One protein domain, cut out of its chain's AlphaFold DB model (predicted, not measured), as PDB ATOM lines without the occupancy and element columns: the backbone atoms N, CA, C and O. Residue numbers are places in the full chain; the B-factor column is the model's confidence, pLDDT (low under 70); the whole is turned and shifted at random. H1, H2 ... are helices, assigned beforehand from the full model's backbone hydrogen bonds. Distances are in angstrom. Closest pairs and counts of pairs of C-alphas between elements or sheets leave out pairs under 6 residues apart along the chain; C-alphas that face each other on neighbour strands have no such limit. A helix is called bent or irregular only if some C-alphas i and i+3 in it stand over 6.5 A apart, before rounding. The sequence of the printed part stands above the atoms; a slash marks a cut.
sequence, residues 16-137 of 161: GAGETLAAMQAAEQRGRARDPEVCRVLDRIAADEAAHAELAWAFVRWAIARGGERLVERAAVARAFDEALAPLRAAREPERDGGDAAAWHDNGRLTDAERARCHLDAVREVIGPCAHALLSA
ATOM      1  N   GLY A  16     131.698 134.528  32.415       77.69
ATOM      2  CA  GLY A  16     131.094 134.599  31.073       77.69
ATOM      3  C   GLY A  16     130.629 136.005  30.678       77.69
ATOM      4  O   GLY A  16     130.774 136.404  29.527       77.69
ATOM      5  N   ALA A  17     130.102 136.787  31.625       84.06
ATOM      6  CA  ALA A  17     129.646 138.155  31.374       84.06
ATOM      7  C   ALA A  17     130.822 139.108  31.120       84.06
ATOM      8  O   ALA A  17     130.751 139.907  30.190       84.06
ATOM      9  N   GLY A  18     131.903 138.988  31.900       85.44
ATOM     10  CA  GLY A  18     133.116 139.794  31.719       85.44
ATOM     11  C   GLY A  18     133.746 139.601  30.339       85.44
ATOM     12  O   GLY A  18     133.967 140.571  29.622       85.44
ATOM     13  N   GLU A  19     133.917 138.348  29.920       89.19
ATOM     14  CA  GLU A  19     134.511 138.022  28.615       89.19
ATOM     15  C   GLU A  19     133.592 138.423  27.452       89.19
ATOM     16  O   GLU A  19     134.052 138.927  26.432       89.19
ATOM     17  N   THR A  20     132.266 138.315  27.624       92.75
ATOM     18  CA  THR A  20     131.298 138.818  26.629       92.75
ATOM     19  C   THR A  20     131.428 140.336  26.442       92.75
ATOM     20  O   THR A  20     131.404 140.827  25.313       92.75
ATOM     21  N   LEU A  21     131.592 141.090  27.537       92.31
ATOM     22  CA  LEU A  21     131.817 142.538  27.481       92.31
ATOM     23  C   LEU A  21     133.140 142.869  26.787       92.31
ATOM     24  O   LEU A  21     133.173 143.769  25.949       92.31
ATOM     25  N   ALA A  22     134.211 142.137  27.106       91.12
ATOM     26  CA  ALA A  22     135.523 142.326  26.497       91.12
ATOM     27  C   ALA A  22     135.491 142.054  24.984       91.12
ATOM     28  O   ALA A  22     135.962 142.888  24.207       91.12
ATOM     29  N   ALA A  23     134.852 140.960  24.559       94.62
ATOM     30  CA  ALA A  23     134.692 140.607  23.152       94.62
ATOM     31  C   ALA A  23     133.923 141.684  22.368       94.62
ATOM     32  O   ALA A  23     134.386 142.152  21.324       94.62
ATOM     33  N   MET A  24     132.770 142.126  22.887       95.25
ATOM     34  CA  MET A  24     131.960 143.154  22.224       95.25
ATOM     35  C   MET A  24     132.660 144.512  22.198       95.25
ATOM     36  O   MET A  24     132.642 145.189  21.172       95.25
ATOM     37  N   GLN A  25     133.339 144.890  23.283       95.12
ATOM     38  CA  GLN A  25     134.116 146.123  23.314       95.12
ATOM     39  C   GLN A  25     135.262 146.089  22.298       95.12
ATOM     40  O   GLN A  25     135.460 147.070  21.587       95.12
ATOM     41  N   ALA A  26     136.002 144.982  22.193       95.25
ATOM     42  CA  ALA A  26     137.083 144.845  21.220       95.25
ATOM     43  C   ALA A  26     136.566 144.925  19.773       95.25
ATOM     44  O   ALA A  26     137.178 145.596  18.940       95.25
ATOM     45  N   ALA A  27     135.406 144.326  19.482       95.75
ATOM     46  CA  ALA A  27     134.754 144.437  18.177       95.75
ATOM     47  C   ALA A  27     134.322 145.884  17.858       95.75
ATOM     48  O   ALA A  27     134.520 146.377  16.745       95.75
ATOM     49  N   GLU A  28     133.797 146.600  18.847       95.50
ATOM     50  CA  GLU A  28     133.351 147.989  18.710       95.50
ATOM     51  C   GLU A  28     134.537 148.968  18.558       95.50
ATOM     52  O   GLU A  28     134.493 149.929  17.784       95.50
ATOM     53  N   GLN A  29     135.652 148.687  19.238       94.81
ATOM     54  CA  GLN A  29     136.935 149.374  19.049       94.81
ATOM     55  C   GLN A  29     137.498 149.124  17.648       94.81
ATOM     56  O   GLN A  29     137.948 150.051  16.967       94.81
ATOM     57  N   ARG A  30     137.423 147.873  17.185       95.50
ATOM     58  CA  ARG A  30     137.881 147.456  15.861       95.50
ATOM     59  C   ARG A  30     137.123 148.143  14.732       95.50
ATOM     60  O   ARG A  30     137.729 148.446  13.704       95.50
ATOM     61  N   GLY A  31     135.825 148.389  14.913       93.56
ATOM     62  CA  GLY A  31     134.989 149.111  13.951       93.56
ATOM     63  C   GLY A  31     135.385 150.580  13.761       93.56
ATOM     64  O   GLY A  31     135.080 151.157  12.717       93.56
ATOM     65  N   ARG A  32     136.088 151.176  14.733       92.38
ATOM     66  CA  ARG A  32     136.557 152.572  14.682       92.38
ATOM     67  C   ARG A  32     138.026 152.719  14.281       92.38
ATOM     68  O   ARG A  32     138.379 153.721  13.665       92.38
ATOM     69  N   ALA A  33     138.863 151.740  14.625       92.81
ATOM     70  CA  ALA A  33     140.301 151.793  14.383       92.81
ATOM     71  C   ALA A  33     140.649 151.943  12.891       92.81
ATOM     72  O   ALA A  33     140.041 151.310  12.025       92.81
ATOM     73  N   ARG A  34     141.674 152.754  12.596       92.25
ATOM     74  CA  ARG A  34     142.227 152.923  11.238       92.25
ATOM     75  C   ARG A  34     143.623 152.347  11.081       92.25
ATOM     76  O   ARG A  34     143.987 151.951   9.975       92.25
ATOM     77  N   ASP A  35     144.400 152.309  12.160       92.56
ATOM     78  CA  ASP A  35     145.725 151.703  12.132       92.56
ATOM     79  C   ASP A  35     145.613 150.183  11.855       92.56
ATOM     80  O   ASP A  35     144.897 149.479  12.581       92.56
ATOM     81  N   PRO A  36     146.285 149.651  10.813       92.50
ATOM     82  CA  PRO A  36     146.162 148.242  10.438       92.50
ATOM     83  C   PRO A  36     146.628 147.259  11.516       92.50
ATOM     84  O   PRO A  36     146.072 146.165  11.626       92.50
ATOM     85  N   GLU A  37     147.635 147.621  12.309       94.25
ATOM     86  CA  GLU A  37     148.165 146.756  13.361       94.25
ATOM     87  C   GLU A  37     147.228 146.741  14.570       94.25
ATOM     88  O   GLU A  37     146.940 145.671  15.111       94.25
ATOM     89  N   VAL A  38     146.658 147.895  14.931       93.44
ATOM     90  CA  VAL A  38     145.585 147.988  15.934       93.44
ATOM     91  C   VAL A  38     144.384 147.148  15.509       93.44
ATOM     92  O   VAL A  38     143.880 146.358  16.307       93.44
ATOM     93  N   CYS A  39     143.967 147.241  14.244       95.06
ATOM     94  CA  CYS A  39     142.888 146.416  13.701       95.06
ATOM     95  C   CYS A  39     143.178 144.920  13.873       95.06
ATOM     96  O   CYS A  39     142.363 144.185  14.425       95.06
ATOM     97  N   ARG A  40     144.373 144.481  13.467       96.62
ATOM     98  CA  ARG A  40     144.798 143.080  13.565       96.62
ATOM     99  C   ARG A  40     144.824 142.573  15.010       96.62
ATOM    100  O   ARG A  40     144.535 141.403  15.259       96.62
ATOM    101  N   VAL A  41     145.230 143.417  15.956       96.75
ATOM    102  CA  VAL A  41     145.262 143.071  17.382       96.75
ATOM    103  C   VAL A  41     143.849 142.995  17.955       96.75
ATOM    104  O   VAL A  41     143.536 142.009  18.616       96.75
ATOM    105  N   LEU A  42     142.986 143.969  17.666       95.88
ATOM    106  CA  LEU A  42     141.605 143.978  18.150       95.88
ATOM    107  C   LEU A  42     140.779 142.817  17.583       95.88
ATOM    108  O   LEU A  42     140.003 142.228  18.328       95.88
ATOM    109  N   ASP A  43     140.996 142.431  16.320       97.31
ATOM    110  CA  ASP A  43     140.376 141.235  15.728       97.31
ATOM    111  C   ASP A  43     140.744 139.965  16.514       97.31
ATOM    112  O   ASP A  43     139.891 139.115  16.775       97.31
ATOM    113  N   ARG A  44     142.012 139.839  16.933       97.69
ATOM    114  CA  ARG A  44     142.467 138.707  17.750       97.69
ATOM    115  C   ARG A  44     141.857 138.737  19.146       97.69
ATOM    116  O   ARG A  44     141.353 137.716  19.585       97.69
ATOM    117  N   ILE A  45     141.883 139.892  19.810       94.88
ATOM    118  CA  ILE A  45     141.303 140.047  21.150       94.88
ATOM    119  C   ILE A  45     139.815 139.693  21.113       94.88
ATOM    120  O   ILE A  45     139.365 138.882  21.912       94.88
ATOM    121  N   ALA A  46     139.055 140.224  20.153       95.19
ATOM    122  CA  ALA A  46     137.633 139.920  20.032       95.19
ATOM    123  C   ALA A  46     137.369 138.412  19.865       95.19
ATOM    124  O   ALA A  46     136.439 137.885  20.472       95.19
ATOM    125  N   ALA A  47     138.192 137.715  19.074       95.25
ATOM    126  CA  ALA A  47     138.077 136.271  18.886       95.25
ATOM    127  C   ALA A  47     138.442 135.471  20.149       95.25
ATOM    128  O   ALA A  47     137.715 134.543  20.509       95.25
ATOM    129  N   ASP A  48     139.535 135.836  20.824       94.12
ATOM    130  CA  ASP A  48     140.002 135.162  22.038       94.12
ATOM    131  C   ASP A  48     138.964 135.304  23.166       94.12
ATOM    132  O   ASP A  48     138.546 134.305  23.756       94.12
ATOM    133  N   GLU A  49     138.450 136.517  23.394       94.94
ATOM    134  CA  GLU A  49     137.458 136.753  24.450       94.94
ATOM    135  C   GLU A  49     136.086 136.153  24.121       94.94
ATOM    136  O   GLU A  49     135.377 135.699  25.019       94.94
ATOM    137  N   ALA A  50     135.711 136.057  22.839       92.94
ATOM    138  CA  ALA A  50     134.508 135.323  22.446       92.94
ATOM    139  C   ALA A  50     134.632 133.826  22.781       92.94
ATOM    140  O   ALA A  50     133.703 133.238  23.340       92.94
ATOM    141  N   ALA A  51     135.792 133.217  22.513       92.56
ATOM    142  CA  ALA A  51     136.050 131.823  22.869       92.56
ATOM    143  C   ALA A  51     136.064 131.608  24.395       92.56
ATOM    144  O   ALA A  51     135.510 130.618  24.889       92.56
ATOM    145  N   HIS A  52     136.640 132.541  25.160       90.75
ATOM    146  CA  HIS A  52     136.588 132.513  26.624       90.75
ATOM    147  C   HIS A  52     135.156 132.638  27.151       90.75
ATOM    148  O   HIS A  52     134.756 131.859  28.022       90.75
ATOM    149  N   ALA A  53     134.357 133.545  26.584       91.25
ATOM    150  CA  ALA A  53     132.952 133.700  26.937       91.25
ATOM    151  C   ALA A  53     132.179 132.396  26.700       91.25
ATOM    152  O   ALA A  53     131.498 131.914  27.608       91.25
ATOM    153  N   GLU A  54     132.311 131.781  25.522       92.88
ATOM    154  CA  GLU A  54     131.665 130.503  25.204       92.88
ATOM    155  C   GLU A  54     132.022 129.405  26.213       92.88
ATOM    156  O   GLU A  54     131.131 128.711  26.728       92.88
ATOM    157  N   LEU A  55     133.312 129.268  26.536       91.81
ATOM    158  CA  LEU A  55     133.795 128.294  27.510       91.81
ATOM    159  C   LEU A  55     133.208 128.556  28.902       91.81
ATOM    160  O   LEU A  55     132.724 127.627  29.557       91.81
ATOM    161  N   ALA A  56     133.207 129.809  29.350       88.62
ATOM    162  CA  ALA A  56     132.673 130.189  30.648       88.62
ATOM    163  C   ALA A  56     131.159 129.938  30.738       88.62
ATOM    164  O   ALA A  56     130.691 129.334  31.705       88.62
ATOM    165  N   TRP A  57     130.384 130.300  29.712       89.44
ATOM    166  CA  TRP A  57     128.949 130.001  29.656       89.44
ATOM    167  C   TRP A  57     128.673 128.492  29.664       89.44
ATOM    168  O   TRP A  57     127.773 128.022  30.371       89.44
ATOM    169  N   ALA A  58     129.463 127.704  28.927       89.12
ATOM    170  CA  ALA A  58     129.370 126.247  28.947       89.12
ATOM    171  C   ALA A  58     129.688 125.668  30.335       89.12
ATOM    172  O   ALA A  58     128.995 124.749  30.786       89.12
ATOM    173  N   PHE A  59     130.681 126.230  31.027       85.94
ATOM    174  CA  PHE A  59     131.034 125.850  32.390       85.94
ATOM    175  C   PHE A  59     129.903 126.147  33.379       85.94
ATOM    176  O   PHE A  59     129.518 125.252  34.130       85.94
ATOM    177  N   VAL A  60     129.306 127.346  33.354       84.50
ATOM    178  CA  VAL A  60     128.186 127.675  34.257       84.50
ATOM    179  C   VAL A  60     126.996 126.746  34.000       84.50
ATOM    180  O   VAL A  60     126.411 126.213  34.944       84.50
ATOM    181  N   ARG A  61     126.674 126.463  32.730       86.12
ATOM    182  CA  ARG A  61     125.629 125.492  32.364       86.12
ATOM    183  C   ARG A  61     125.909 124.103  32.932       86.12
ATOM    184  O   ARG A  61     125.014 123.480  33.502       86.12
ATOM    185  N   TRP A  62     127.139 123.617  32.788       84.75
ATOM    186  CA  TRP A  62     127.565 122.340  33.355       84.75
ATOM    187  C   TRP A  62     127.476 122.332  34.888       84.75
ATOM    188  O   TRP A  62     126.980 121.362  35.466       84.75
ATOM    189  N   ALA A  63     127.899 123.414  35.543       81.75
ATOM    190  CA  ALA A  63     127.896 123.539  36.995       81.75
ATOM    191  C   ALA A  63     126.469 123.517  37.558       81.75
ATOM    192  O   ALA A  63     126.211 122.790  38.512       81.75
ATOM    193  N   ILE A  64     125.525 124.223  36.925       78.88
ATOM    194  CA  ILE A  64     124.100 124.183  37.295       78.88
ATOM    195  C   ILE A  64     123.531 122.772  37.108       78.88
ATOM    196  O   ILE A  64     122.822 122.271  37.979       78.88
ATOM    197  N   ALA A  65     123.865 122.101  36.003       78.25
ATOM    198  CA  ALA A  65     123.380 120.750  35.738       78.25
ATOM    199  C   ALA A  65     123.915 119.706  36.740       78.25
ATOM    200  O   ALA A  65     123.202 118.761  37.072       78.25
ATOM    201  N   ARG A  66     125.157 119.853  37.233       76.62
ATOM    202  CA  ARG A  66     125.777 118.906  38.183       76.62
ATOM    203  C   ARG A  66     125.581 119.248  39.655       76.62
ATOM    204  O   ARG A  66     125.549 118.332  40.471       76.62
ATOM    205  N   GLY A  67     125.484 120.532  39.996       66.12
ATOM    206  CA  GLY A  67     125.267 121.013  41.366       66.12
ATOM    207  C   GLY A  67     123.888 120.655  41.928       66.12
ATOM    208  O   GLY A  67     123.690 120.700  43.139       66.12
ATOM    209  N   GLY A  68     122.971 120.225  41.056       59.84
ATOM    210  CA  GLY A  68     121.610 119.823  41.393       59.84
ATOM    211  C   GLY A  68     120.614 120.983  41.330       59.84
ATOM    212  O   GLY A  68     120.971 122.153  41.424       59.84
ATOM    213  N   GLU A  69     119.332 120.643  41.186       59.72
ATOM    214  CA  GLU A  69     118.184 121.565  41.089       59.72
ATOM    215  C   GLU A  69     117.813 122.255  42.407       59.72
ATOM    216  O   GLU A  69     116.651 122.584  42.656       59.72
ATOM    217  N   ARG A  70     118.764 122.465  43.312       63.62
ATOM    218  CA  ARG A  70     118.442 123.217  44.516       63.62
ATOM    219  C   ARG A  70     118.267 124.683  44.112       63.62
ATOM    220  O   ARG A  70     119.113 125.303  43.470       63.62
ATOM    221  N   LEU A  71     117.105 125.228  44.466       63.56
ATOM    222  CA  LEU A  71     116.714 126.614  44.202       63.56
ATOM    223  C   LEU A  71     117.784 127.619  44.674       63.56
ATOM    224  O   LEU A  71     117.919 128.694  44.095       63.56
ATOM    225  N   VAL A  72     118.568 127.238  45.687       66.12
ATOM    226  CA  VAL A  72     119.658 128.025  46.277       66.12
ATOM    227  C   VAL A  72     120.788 128.287  45.273       66.12
ATOM    228  O   VAL A  72     121.272 129.409  45.193       66.12
ATOM    229  N   GLU A  73     121.175 127.307  44.460       70.38
ATOM    230  CA  GLU A  73     122.266 127.403  43.486       70.38
ATOM    231  C   GLU A  73     121.855 128.269  42.294       70.38
ATOM    232  O   GLU A  73     122.614 129.139  41.869       70.38
ATOM    233  N   ARG A  74     120.621 128.106  41.798       74.25
ATOM    234  CA  ARG A  74     120.070 128.979  40.747       74.25
ATOM    235  C   ARG A  74     119.930 130.421  41.234       74.25
ATOM    236  O   ARG A  74     120.305 131.341  40.512       74.25
ATOM    237  N   ALA A  75     119.451 130.616  42.463       77.25
ATOM    238  CA  ALA A  75     119.367 131.937  43.079       77.25
ATOM    239  C   ALA A  75     120.756 132.561  43.298       77.25
ATOM    240  O   ALA A  75     120.921 133.758  43.088       77.25
ATOM    241  N   ALA A  76     121.765 131.765  43.664       80.25
ATOM    242  CA  ALA A  76     123.139 132.239  43.815       80.25
ATOM    243  C   ALA A  76     123.745 132.687  42.478       80.25
ATOM    244  O   ALA A  76     124.372 133.741  42.424       80.25
ATOM    245  N   VAL A  77     123.519 131.933  41.395       77.50
ATOM    246  CA  VAL A  77     123.958 132.323  40.045       77.50
ATOM    247  C   VAL A  77     123.237 133.587  39.579       77.50
ATOM    248  O   VAL A  77     123.888 134.513  39.102       77.50
ATOM    249  N   ALA A  78     121.915 133.662  39.756       80.88
ATOM    250  CA  ALA A  78     121.141 134.856  39.421       80.88
ATOM    251  C   ALA A  78     121.654 136.091  40.178       80.88
ATOM    252  O   ALA A  78     121.918 137.122  39.563       80.88
ATOM    253  N   ARG A  79     121.896 135.954  41.488       82.69
ATOM    254  CA  ARG A  79     122.458 137.027  42.313       82.69
ATOM    255  C   ARG A  79     123.846 137.448  41.834       82.69
ATOM    256  O   ARG A  79     124.095 138.640  41.738       82.69
ATOM    257  N   ALA A  80     124.720 136.502  41.492       82.12
ATOM    258  CA  ALA A  80     126.053 136.818  40.979       82.12
ATOM    259  C   ALA A  80     125.995 137.606  39.657       82.12
ATOM    260  O   ALA A  80     126.785 138.527  39.459       82.12
ATOM    261  N   PHE A  81     125.047 137.288  38.766       80.94
ATOM    262  CA  PHE A  81     124.812 138.091  37.564       80.94
ATOM    263  C   PHE A  81     124.274 139.479  37.900       80.94
ATOM    264  O   PHE A  81     124.771 140.462  37.359       80.94
ATOM    265  N   ASP A  82     123.288 139.587  38.788       82.19
ATOM    266  CA  ASP A  82     122.736 140.889  39.156       82.19
ATOM    267  C   ASP A  82     123.766 141.786  39.845       82.19
ATOM    268  O   ASP A  82     123.860 142.961  39.499       82.19
ATOM    269  N   GLU A  83     124.581 141.241  40.749       82.88
ATOM    270  CA  GLU A  83     125.687 141.952  41.397       82.88
ATOM    271  C   GLU A  83     126.726 142.425  40.370       82.88
ATOM    272  O   GLU A  83     127.128 143.586  40.401       82.88
ATOM    273  N   ALA A  84     127.109 141.569  39.416       78.56
ATOM    274  CA  ALA A  84     128.074 141.921  38.374       78.56
ATOM    275  C   ALA A  84     127.534 142.962  37.375       78.56
ATOM    276  O   ALA A  84     128.294 143.778  36.857       78.56
ATOM    277  N   LEU A  85     126.229 142.946  37.089       78.88
ATOM    278  CA  LEU A  85     125.604 143.836  36.105       78.88
ATOM    279  C   LEU A  85     125.053 145.132  36.709       78.88
ATOM    280  O   LEU A  85     124.790 146.084  35.970       78.88
ATOM    281  N   ALA A  86     124.861 145.197  38.029       80.81
ATOM    282  CA  ALA A  86     124.328 146.377  38.705       80.81
ATOM    283  C   ALA A  86     125.133 147.662  38.424       80.81
ATOM    284  O   ALA A  86     124.495 148.669  38.102       80.81
ATOM    285  N   PRO A  87     126.483 147.667  38.446       78.44
ATOM    286  CA  PRO A  87     127.262 148.862  38.119       78.44
ATOM    287  C   PRO A  87     127.020 149.352  36.688       78.44
ATOM    288  O   PRO A  87     126.859 150.549  36.469       78.44
ATOM    289  N   LEU A  88     126.914 148.431  35.724       75.69
ATOM    290  CA  LEU A  88     126.679 148.757  34.313       75.69
ATOM    291  C   LEU A  88     125.289 149.363  34.093       75.69
ATOM    292  O   LEU A  88     125.139 150.309  33.330       75.69
ATOM    293  N   ARG A  89     124.273 148.851  34.799       71.56
ATOM    294  CA  ARG A  89     122.899 149.385  34.759       71.56
ATOM    295  C   ARG A  89     122.777 150.746  35.455       71.56
ATOM    296  O   ARG A  89     121.918 151.540  35.083       71.56
ATOM    297  N   ALA A  90     123.590 150.990  36.483       73.81
ATOM    298  CA  ALA A  90     123.584 152.226  37.263       73.81
ATOM    299  C   ALA A  90     124.477 153.329  36.673       73.81
ATOM    300  O   ALA A  90     124.339 154.495  37.058       73.81
ATOM    301  N   ALA A  91     125.387 152.977  35.760       68.62
ATOM    302  CA  ALA A  91     126.261 153.923  35.089       68.62
ATOM    303  C   ALA A  91     125.429 154.987  34.356       68.62
ATOM    304  O   ALA A  91     124.592 154.686  33.503       68.62
ATOM    305  N   ARG A  92     125.654 156.255  34.709       64.06
ATOM    306  CA  ARG A  92     125.131 157.398  33.951       64.06
ATOM    307  C   ARG A  92     126.019 157.642  32.738       64.06
ATOM    308  O   ARG A  92     127.198 157.296  32.780       64.06
ATOM    309  N   GLU A  93     125.467 158.260  31.690       58.81
ATOM    310  CA  GLU A  93     126.299 158.736  30.582       58.81
ATOM    311  C   GLU A  93     127.377 159.673  31.157       58.81
ATOM    312  O   GLU A  93     127.028 160.661  31.814       58.81
ATOM    313  N   PRO A  94     128.665 159.338  30.994       59.81
ATOM    314  CA  PRO A  94     129.746 160.181  31.469       59.81
ATOM    315  C   PRO A  94     129.720 161.516  30.722       59.81
ATOM    316  O   PRO A  94     129.270 161.602  29.573       59.81
ATOM    317  N   GLU A  95     130.176 162.576  31.392       56.84
ATOM    318  CA  GLU A  95     130.341 163.884  30.761       56.84
ATOM    319  C   GLU A  95     131.245 163.746  29.530       56.84
ATOM    320  O   GLU A  95     132.206 162.979  29.537       56.84
ATOM    321  N   ARG A  96     130.885 164.446  28.445       56.47
ATOM    322  CA  ARG A  96     131.568 164.352  27.146       56.47
ATOM    323  C   ARG A  96     133.074 164.505  27.345       56.47
ATOM    324  O   ARG A  96     133.505 165.509  27.913       56.47
ATOM    325  N   ASP A  97     133.846 163.549  26.833       59.59
ATOM    326  CA  ASP A  97     135.305 163.624  26.847       59.59
ATOM    327  C   ASP A  97     135.765 164.960  26.243       59.59
ATOM    328  O   ASP A  97     135.383 165.326  25.132       59.59
ATOM    329  N   GLY A  98     136.586 165.707  26.987       59.84
ATOM    330  CA  GLY A  98     137.127 167.004  26.557       59.84
ATOM    331  C   GLY A  98     138.255 166.906  25.518       59.84
ATOM    332  O   GLY A  98     138.880 167.918  25.206       59.84
ATOM    333  N   GLY A  99     138.556 165.697  25.028       66.81
ATOM    334  CA  GLY A  99     139.616 165.413  24.058       66.81
ATOM    335  C   GLY A  99     139.119 165.303  22.613       66.81
ATOM    336  O   GLY A  99     137.921 165.245  22.345       66.81
ATOM    337  N   ASP A 100     140.059 165.245  21.666       78.44
ATOM    338  CA  ASP A 100     139.756 164.997  20.252       78.44
ATOM    339  C   ASP A 100     139.345 163.531  20.037       78.44
ATOM    340  O   ASP A 100     140.184 162.642  19.857       78.44
ATOM    341  N   ALA A 101     138.034 163.280  20.082       77.38
ATOM    342  CA  ALA A 101     137.449 161.955  19.905       77.38
ATOM    343  C   ALA A 101     137.867 161.294  18.580       77.38
ATOM    344  O   ALA A 101     138.070 160.083  18.552       77.38
ATOM    345  N   ALA A 102     138.078 162.069  17.509       78.56
ATOM    346  CA  ALA A 102     138.493 161.518  16.221       78.56
ATOM    347  C   ALA A 102     139.896 160.891  16.305       78.56
ATOM    348  O   ALA A 102     140.103 159.767  15.848       78.56
ATOM    349  N   ALA A 103     140.835 161.563  16.976       80.44
ATOM    350  CA  ALA A 103     142.178 161.030  17.199       80.44
ATOM    351  C   ALA A 103     142.177 159.771  18.092       80.44
ATOM    352  O   ALA A 103     143.023 158.884  17.935       80.44
ATOM    353  N   TRP A 104     141.230 159.665  19.031       83.69
ATOM    354  CA  TRP A 104     141.053 158.466  19.859       83.69
ATOM    355  C   TRP A 104     140.512 157.296  19.034       83.69
ATOM    356  O   TRP A 104     141.044 156.184  19.115       83.69
ATOM    357  N   HIS A 105     139.508 157.560  18.197       85.69
ATOM    358  CA  HIS A 105     138.876 156.567  17.332       85.69
ATOM    359  C   HIS A 105     139.843 155.964  16.319       85.69
ATOM    360  O   HIS A 105     139.844 154.746  16.155       85.69
ATOM    361  N   ASP A 106     140.725 156.768  15.720       84.50
ATOM    362  CA  ASP A 106     141.721 156.282  14.754       84.50
ATOM    363  C   ASP A 106     142.644 155.198  15.349       84.50
ATOM    364  O   ASP A 106     143.101 154.301  14.634       84.50
ATOM    365  N   ASN A 107     142.837 155.226  16.672       83.19
ATOM    366  CA  ASN A 107     143.613 154.253  17.444       83.19
ATOM    367  C   ASN A 107     142.736 153.211  18.165       83.19
ATOM    368  O   ASN A 107     143.204 152.524  19.074       83.19
ATOM    369  N   GLY A 108     141.456 153.106  17.801       84.62
ATOM    370  CA  GLY A 108     140.514 152.144  18.372       84.62
ATOM    371  C   GLY A 108     140.118 152.431  19.820       84.62
ATOM    372  O   GLY A 108     139.626 151.534  20.493       84.62
ATOM    373  N   ARG A 109     140.325 153.643  20.347       88.25
ATOM    374  CA  ARG A 109     139.882 153.990  21.705       88.25
ATOM    375  C   ARG A 109     138.459 154.509  21.699       88.25
ATOM    376  O   ARG A 109     138.137 155.408  20.936       88.25
ATOM    377  N   LEU A 110     137.634 153.960  22.584       86.94
ATOM    378  CA  LEU A 110     136.290 154.471  22.840       86.94
ATOM    379  C   LEU A 110     136.360 155.595  23.864       86.94
ATOM    380  O   LEU A 110     137.124 155.501  24.830       86.94
ATOM    381  N   THR A 111     135.505 156.594  23.688       86.56
ATOM    382  CA  THR A 111     135.143 157.497  24.784       86.56
ATOM    383  C   THR A 111     134.486 156.719  25.920       86.56
ATOM    384  O   THR A 111     133.985 155.599  25.737       86.56
ATOM    385  N   ASP A 112     134.432 157.317  27.104       83.44
ATOM    386  CA  ASP A 112     133.758 156.693  28.243       83.44
ATOM    387  C   ASP A 112     132.265 156.451  27.957       83.44
ATOM    388  O   ASP A 112     131.712 155.416  28.341       83.44
ATOM    389  N   ALA A 113     131.625 157.359  27.212       83.06
ATOM    390  CA  ALA A 113     130.214 157.250  26.844       83.06
ATOM    391  C   ALA A 113     129.964 156.124  25.833       83.06
ATOM    392  O   ALA A 113     129.002 155.366  25.974       83.06
ATOM    393  N   GLU A 114     130.841 155.972  24.840       87.81
ATOM    394  CA  GLU A 114     130.765 154.875  23.870       87.81
ATOM    395  C   GLU A 114     131.015 153.521  24.528       87.81
ATOM    396  O   GLU A 114     130.299 152.562  24.246       87.81
ATOM    397  N   ARG A 115     131.981 153.442  25.449       88.19
ATOM    398  CA  ARG A 115     132.238 152.219  26.213       88.19
ATOM    399  C   ARG A 115     131.028 151.829  27.061       88.19
ATOM    400  O   ARG A 115     130.604 150.676  27.018       88.19
ATOM    401  N   ALA A 116     130.431 152.787  27.772       85.94
ATOM    402  CA  ALA A 116     129.224 152.547  28.559       85.94
ATOM    403  C   ALA A 116     128.045 152.085  27.681       85.94
ATOM    404  O   ALA A 116     127.355 151.128  28.031       85.94
ATOM    405  N   ARG A 117     127.841 152.711  26.510       88.38
ATOM    406  CA  ARG A 117     126.825 152.282  25.531       88.38
ATOM    407  C   ARG A 117     127.080 150.845  25.064       88.38
ATOM    408  O   ARG A 117     126.169 150.029  25.140       88.38
ATOM    409  N   CYS A 118     128.313 150.526  24.672       91.25
ATOM    410  CA  CYS A 118     128.703 149.185  24.238       91.25
ATOM    411  C   CYS A 118     128.421 148.125  25.314       91.25
ATOM    412  O   CYS A 118     127.924 147.042  25.004       91.25
ATOM    413  N   HIS A 119     128.702 148.427  26.584       89.81
ATOM    414  CA  HIS A 119     128.420 147.507  27.690       89.81
ATOM    415  C   HIS A 119     126.920 147.310  27.909       89.81
ATOM    416  O   HIS A 119     126.474 146.184  28.120       89.81
ATOM    417  N   LEU A 120     126.123 148.377  27.824       89.12
ATOM    418  CA  LEU A 120     124.663 148.280  27.910       89.12
ATOM    419  C   LEU A 120     124.079 147.439  26.768       89.12
ATOM    420  O   LEU A 120     123.187 146.622  27.008       89.12
ATOM    421  N   ASP A 121     124.597 147.603  25.551       91.00
ATOM    422  CA  ASP A 121     124.192 146.808  24.393       91.00
ATOM    423  C   ASP A 121     124.552 145.328  24.593       91.00
ATOM    424  O   ASP A 121     123.689 144.468  24.431       91.00
ATOM    425  N   ALA A 122     125.755 145.018  25.087       91.31
ATOM    426  CA  ALA A 122     126.155 143.648  25.417       91.31
ATOM    427  C   ALA A 122     125.253 142.990  26.472       91.31
ATOM    428  O   ALA A 122     124.872 141.818  26.351       91.31
ATOM    429  N   VAL A 123     124.862 143.752  27.497       89.44
ATOM    430  CA  VAL A 123     123.920 143.282  28.516       89.44
ATOM    431  C   VAL A 123     122.551 142.994  27.912       89.44
ATOM    432  O   VAL A 123     121.958 141.955  28.208       89.44
ATOM    433  N   ARG A 124     122.047 143.899  27.069       90.69
ATOM    434  CA  ARG A 124     120.726 143.783  26.445       90.69
ATOM    435  C   ARG A 124     120.660 142.630  25.445       90.69
ATOM    436  O   ARG A 124     119.663 141.915  25.417       90.69
ATOM    437  N   GLU A 125     121.684 142.483  24.617       92.69
ATOM    438  CA  GLU A 125     121.627 141.653  23.411       92.69
ATOM    439  C   GLU A 125     122.173 140.244  23.619       92.69
ATOM    440  O   GLU A 125     121.718 139.319  22.950       92.69
ATOM    441  N   VAL A 126     123.098 140.056  24.567       92.56
ATOM    442  CA  VAL A 126     123.769 138.764  24.769       92.56
ATOM    443  C   VAL A 126     123.616 138.277  26.202       92.56
ATOM    444  O   VAL A 126     123.006 137.235  26.440       92.56
ATOM    445  N   ILE A 127     124.116 139.036  27.180       90.88
ATOM    446  CA  ILE A 127     124.238 138.540  28.560       90.88
ATOM    447  C   ILE A 127     122.859 138.290  29.176       90.88
ATOM    448  O   ILE A 127     122.646 137.242  29.782       90.88
ATOM    449  N   GLY A 128     121.909 139.213  29.003       88.25
ATOM    450  CA  GLY A 128     120.537 139.072  29.494       88.25
ATOM    451  C   GLY A 128     119.832 137.833  28.928       88.25
ATOM    452  O   GLY A 128     119.396 136.986  29.713       88.25
ATOM    453  N   PRO A 129     119.749 137.673  27.593       90.75
ATOM    454  CA  PRO A 129     119.185 136.477  26.969       90.75
ATOM    455  C   PRO A 129     119.879 135.170  27.380       90.75
ATOM    456  O   PRO A 129     119.194 134.194  27.693       90.75
ATOM    457  N   CYS A 130     121.215 135.142  27.440       89.62
ATOM    458  CA  CYS A 130     121.977 133.963  27.863       89.62
ATOM    459  C   CYS A 130     121.710 133.600  29.327       89.62
ATOM    460  O   CYS A 130     121.434 132.436  29.626       89.62
ATOM    461  N   ALA A 131     121.735 134.580  30.233       87.62
ATOM    462  CA  ALA A 131     121.432 134.373  31.646       87.62
ATOM    463  C   ALA A 131     119.988 133.889  31.842       87.62
ATOM    464  O   ALA A 131     119.755 132.936  32.586       87.62
ATOM    465  N   HIS A 132     119.025 134.478  31.128       86.75
ATOM    466  CA  HIS A 132     117.637 134.024  31.152       86.75
ATOM    467  C   HIS A 132     117.517 132.573  30.666       86.75
ATOM    468  O   HIS A 132     116.967 131.733  31.373       86.75
ATOM    469  N   ALA A 133     118.081 132.238  29.503       88.75
ATOM    470  CA  ALA A 133     118.044 130.877  28.968       88.75
ATOM    471  C   ALA A 133     118.662 129.856  29.938       88.75
ATOM    472  O   ALA A 133     118.111 128.776  30.145       88.75
ATOM    473  N   LEU A 134     119.776 130.217  30.572       85.81
ATOM    474  CA  LEU A 134     120.471 129.393  31.552       85.81
ATOM    475  C   LEU A 134     119.630 129.138  32.814       85.81
ATOM    476  O   LEU A 134     119.582 128.012  33.311       85.81
ATOM    477  N   LEU A 135     118.960 130.172  33.328       82.94
ATOM    478  CA  LEU A 135     118.176 130.105  34.564       82.94
ATOM    479  C   LEU A 135     116.783 129.497  34.357       82.94
ATOM    480  O   LEU A 135     116.271 128.846  35.270       82.94
ATOM    481  N   SER A 136     116.197 129.658  33.169       83.44
ATOM    482  CA  SER A 136     114.890 129.104  32.794       83.44
ATOM    483  C   SER A 136     114.967 127.682  32.237       83.44
ATOM    484  O   SER A 136     113.933 127.023  32.129       83.44
ATOM    485  N   ALA A 137     116.159 127.191  31.877       74.31
ATOM    486  CA  ALA A 137     116.311 125.846  31.340       74.31
ATOM    487  C   ALA A 137     115.839 124.793  32.362       74.31
ATOM    488  O   ALA A 137     116.328 124.787  33.509       74.31
TER     489      ALA A 137
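What this domain is: This is residues 16 to 137 of the 161 residues of an uncharacterized protein of Sorangium cellulosum (UniProt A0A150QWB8). This is a flat, elongated set of helices in which the long helix H2 makes one long edge, with H1 side by side with its residues 38 to 53 as a helical hairpin. H3 runs back from the far end of H2, the bent helix H5 packs on both H1 and H3, its first arm crossing H1, and the short H4 sits at one end of the whole by the last residues of H1. The printed part has 122 residues, with five named helices in the order H1, H2, H3, H4, H5 and no named strand; the class is all helix. It is only just loose, close to compact, with a radius of gyration of the C-alphas of 16.7 A, and spans 53 by 31 by 15 A.

How they stand to each other: H2, residues 36 to 67, touches H1, residues 17 to 32, with residues 38 to 53 alone. They run opposite ways at a shallow tilt of 20 degrees, and their closest C-alphas, of Ala 23 and Ala 46, are 4.3 A apart. H1 is the hub, touching three other helices. H5, residues 112 to 136, was assigned as one helix by its hydrogen bonds but is bent: C-alphas 125 and 128 are 6.7 A apart. Its arms, H5a, residues 112 to 125, and H5b, residues 128 to 136, stand at a shallow tilt of 34 degrees, only just short of steep. H5a touches H1 at a steep tilt of 56 degrees, opposite ways; the closest C-alphas, of Leu 21 and His 119, are 6.0 A apart. H4, residues 101 to 106, only just touches H1, with 3 pairs of C-alphas within 8 A, the closest Arg 32 and His 105 at 5.3 A, and is about perpendicular to it at 90 degrees. H3, residues 71 to 90, touches H5a, with the closest C-alphas, of Leu 88 and Leu 120, 6.7 A apart, and H5b, with those of Arg 74 and Leu 135 6.6 A apart. H3 and H2 only just touch, with 3 pairs of C-alphas within 8 A, and only at the corner by their link, the closest being Ile 64 and Arg 74 at 7.2 A. H2 and H5a are apart, as are H1 and H5b. Every O i to N i+4 pair is within hydrogen-bond range in H2, H4, H5a and H5b; in H1 11 of 12 are, in H3 14 of 16.

Where its parts are: H2 is 46.2 A long, from C-alpha 36 at (146.162, 148.242, 10.438) to C-alpha 67 at (125.267, 121.013, 41.366). H1 measures 23.1 A, H3 27.4 A, H4 8.8 A, H5a 19.9 A and H5b 11.9 A, which ends with C-alpha 136 at (114.890, 129.104, 32.794). H3 has a kink of 35 degrees near residue 84 and is irregular, but only just: C-alphas 84 and 87 are 7.0 A apart.

The domain as a whole: The two C-alphas farthest apart, of Gly 68 and Asp 100, are 53.1 A apart. Residues 66 to 72 stand free. The printed part has no cut; the link from H3 to H4, 10 residues, is short, and the other links are tight. The mean pLDDT of the printed part is 84.2, and residues 67 to 72 and 91 to 99 are under 70.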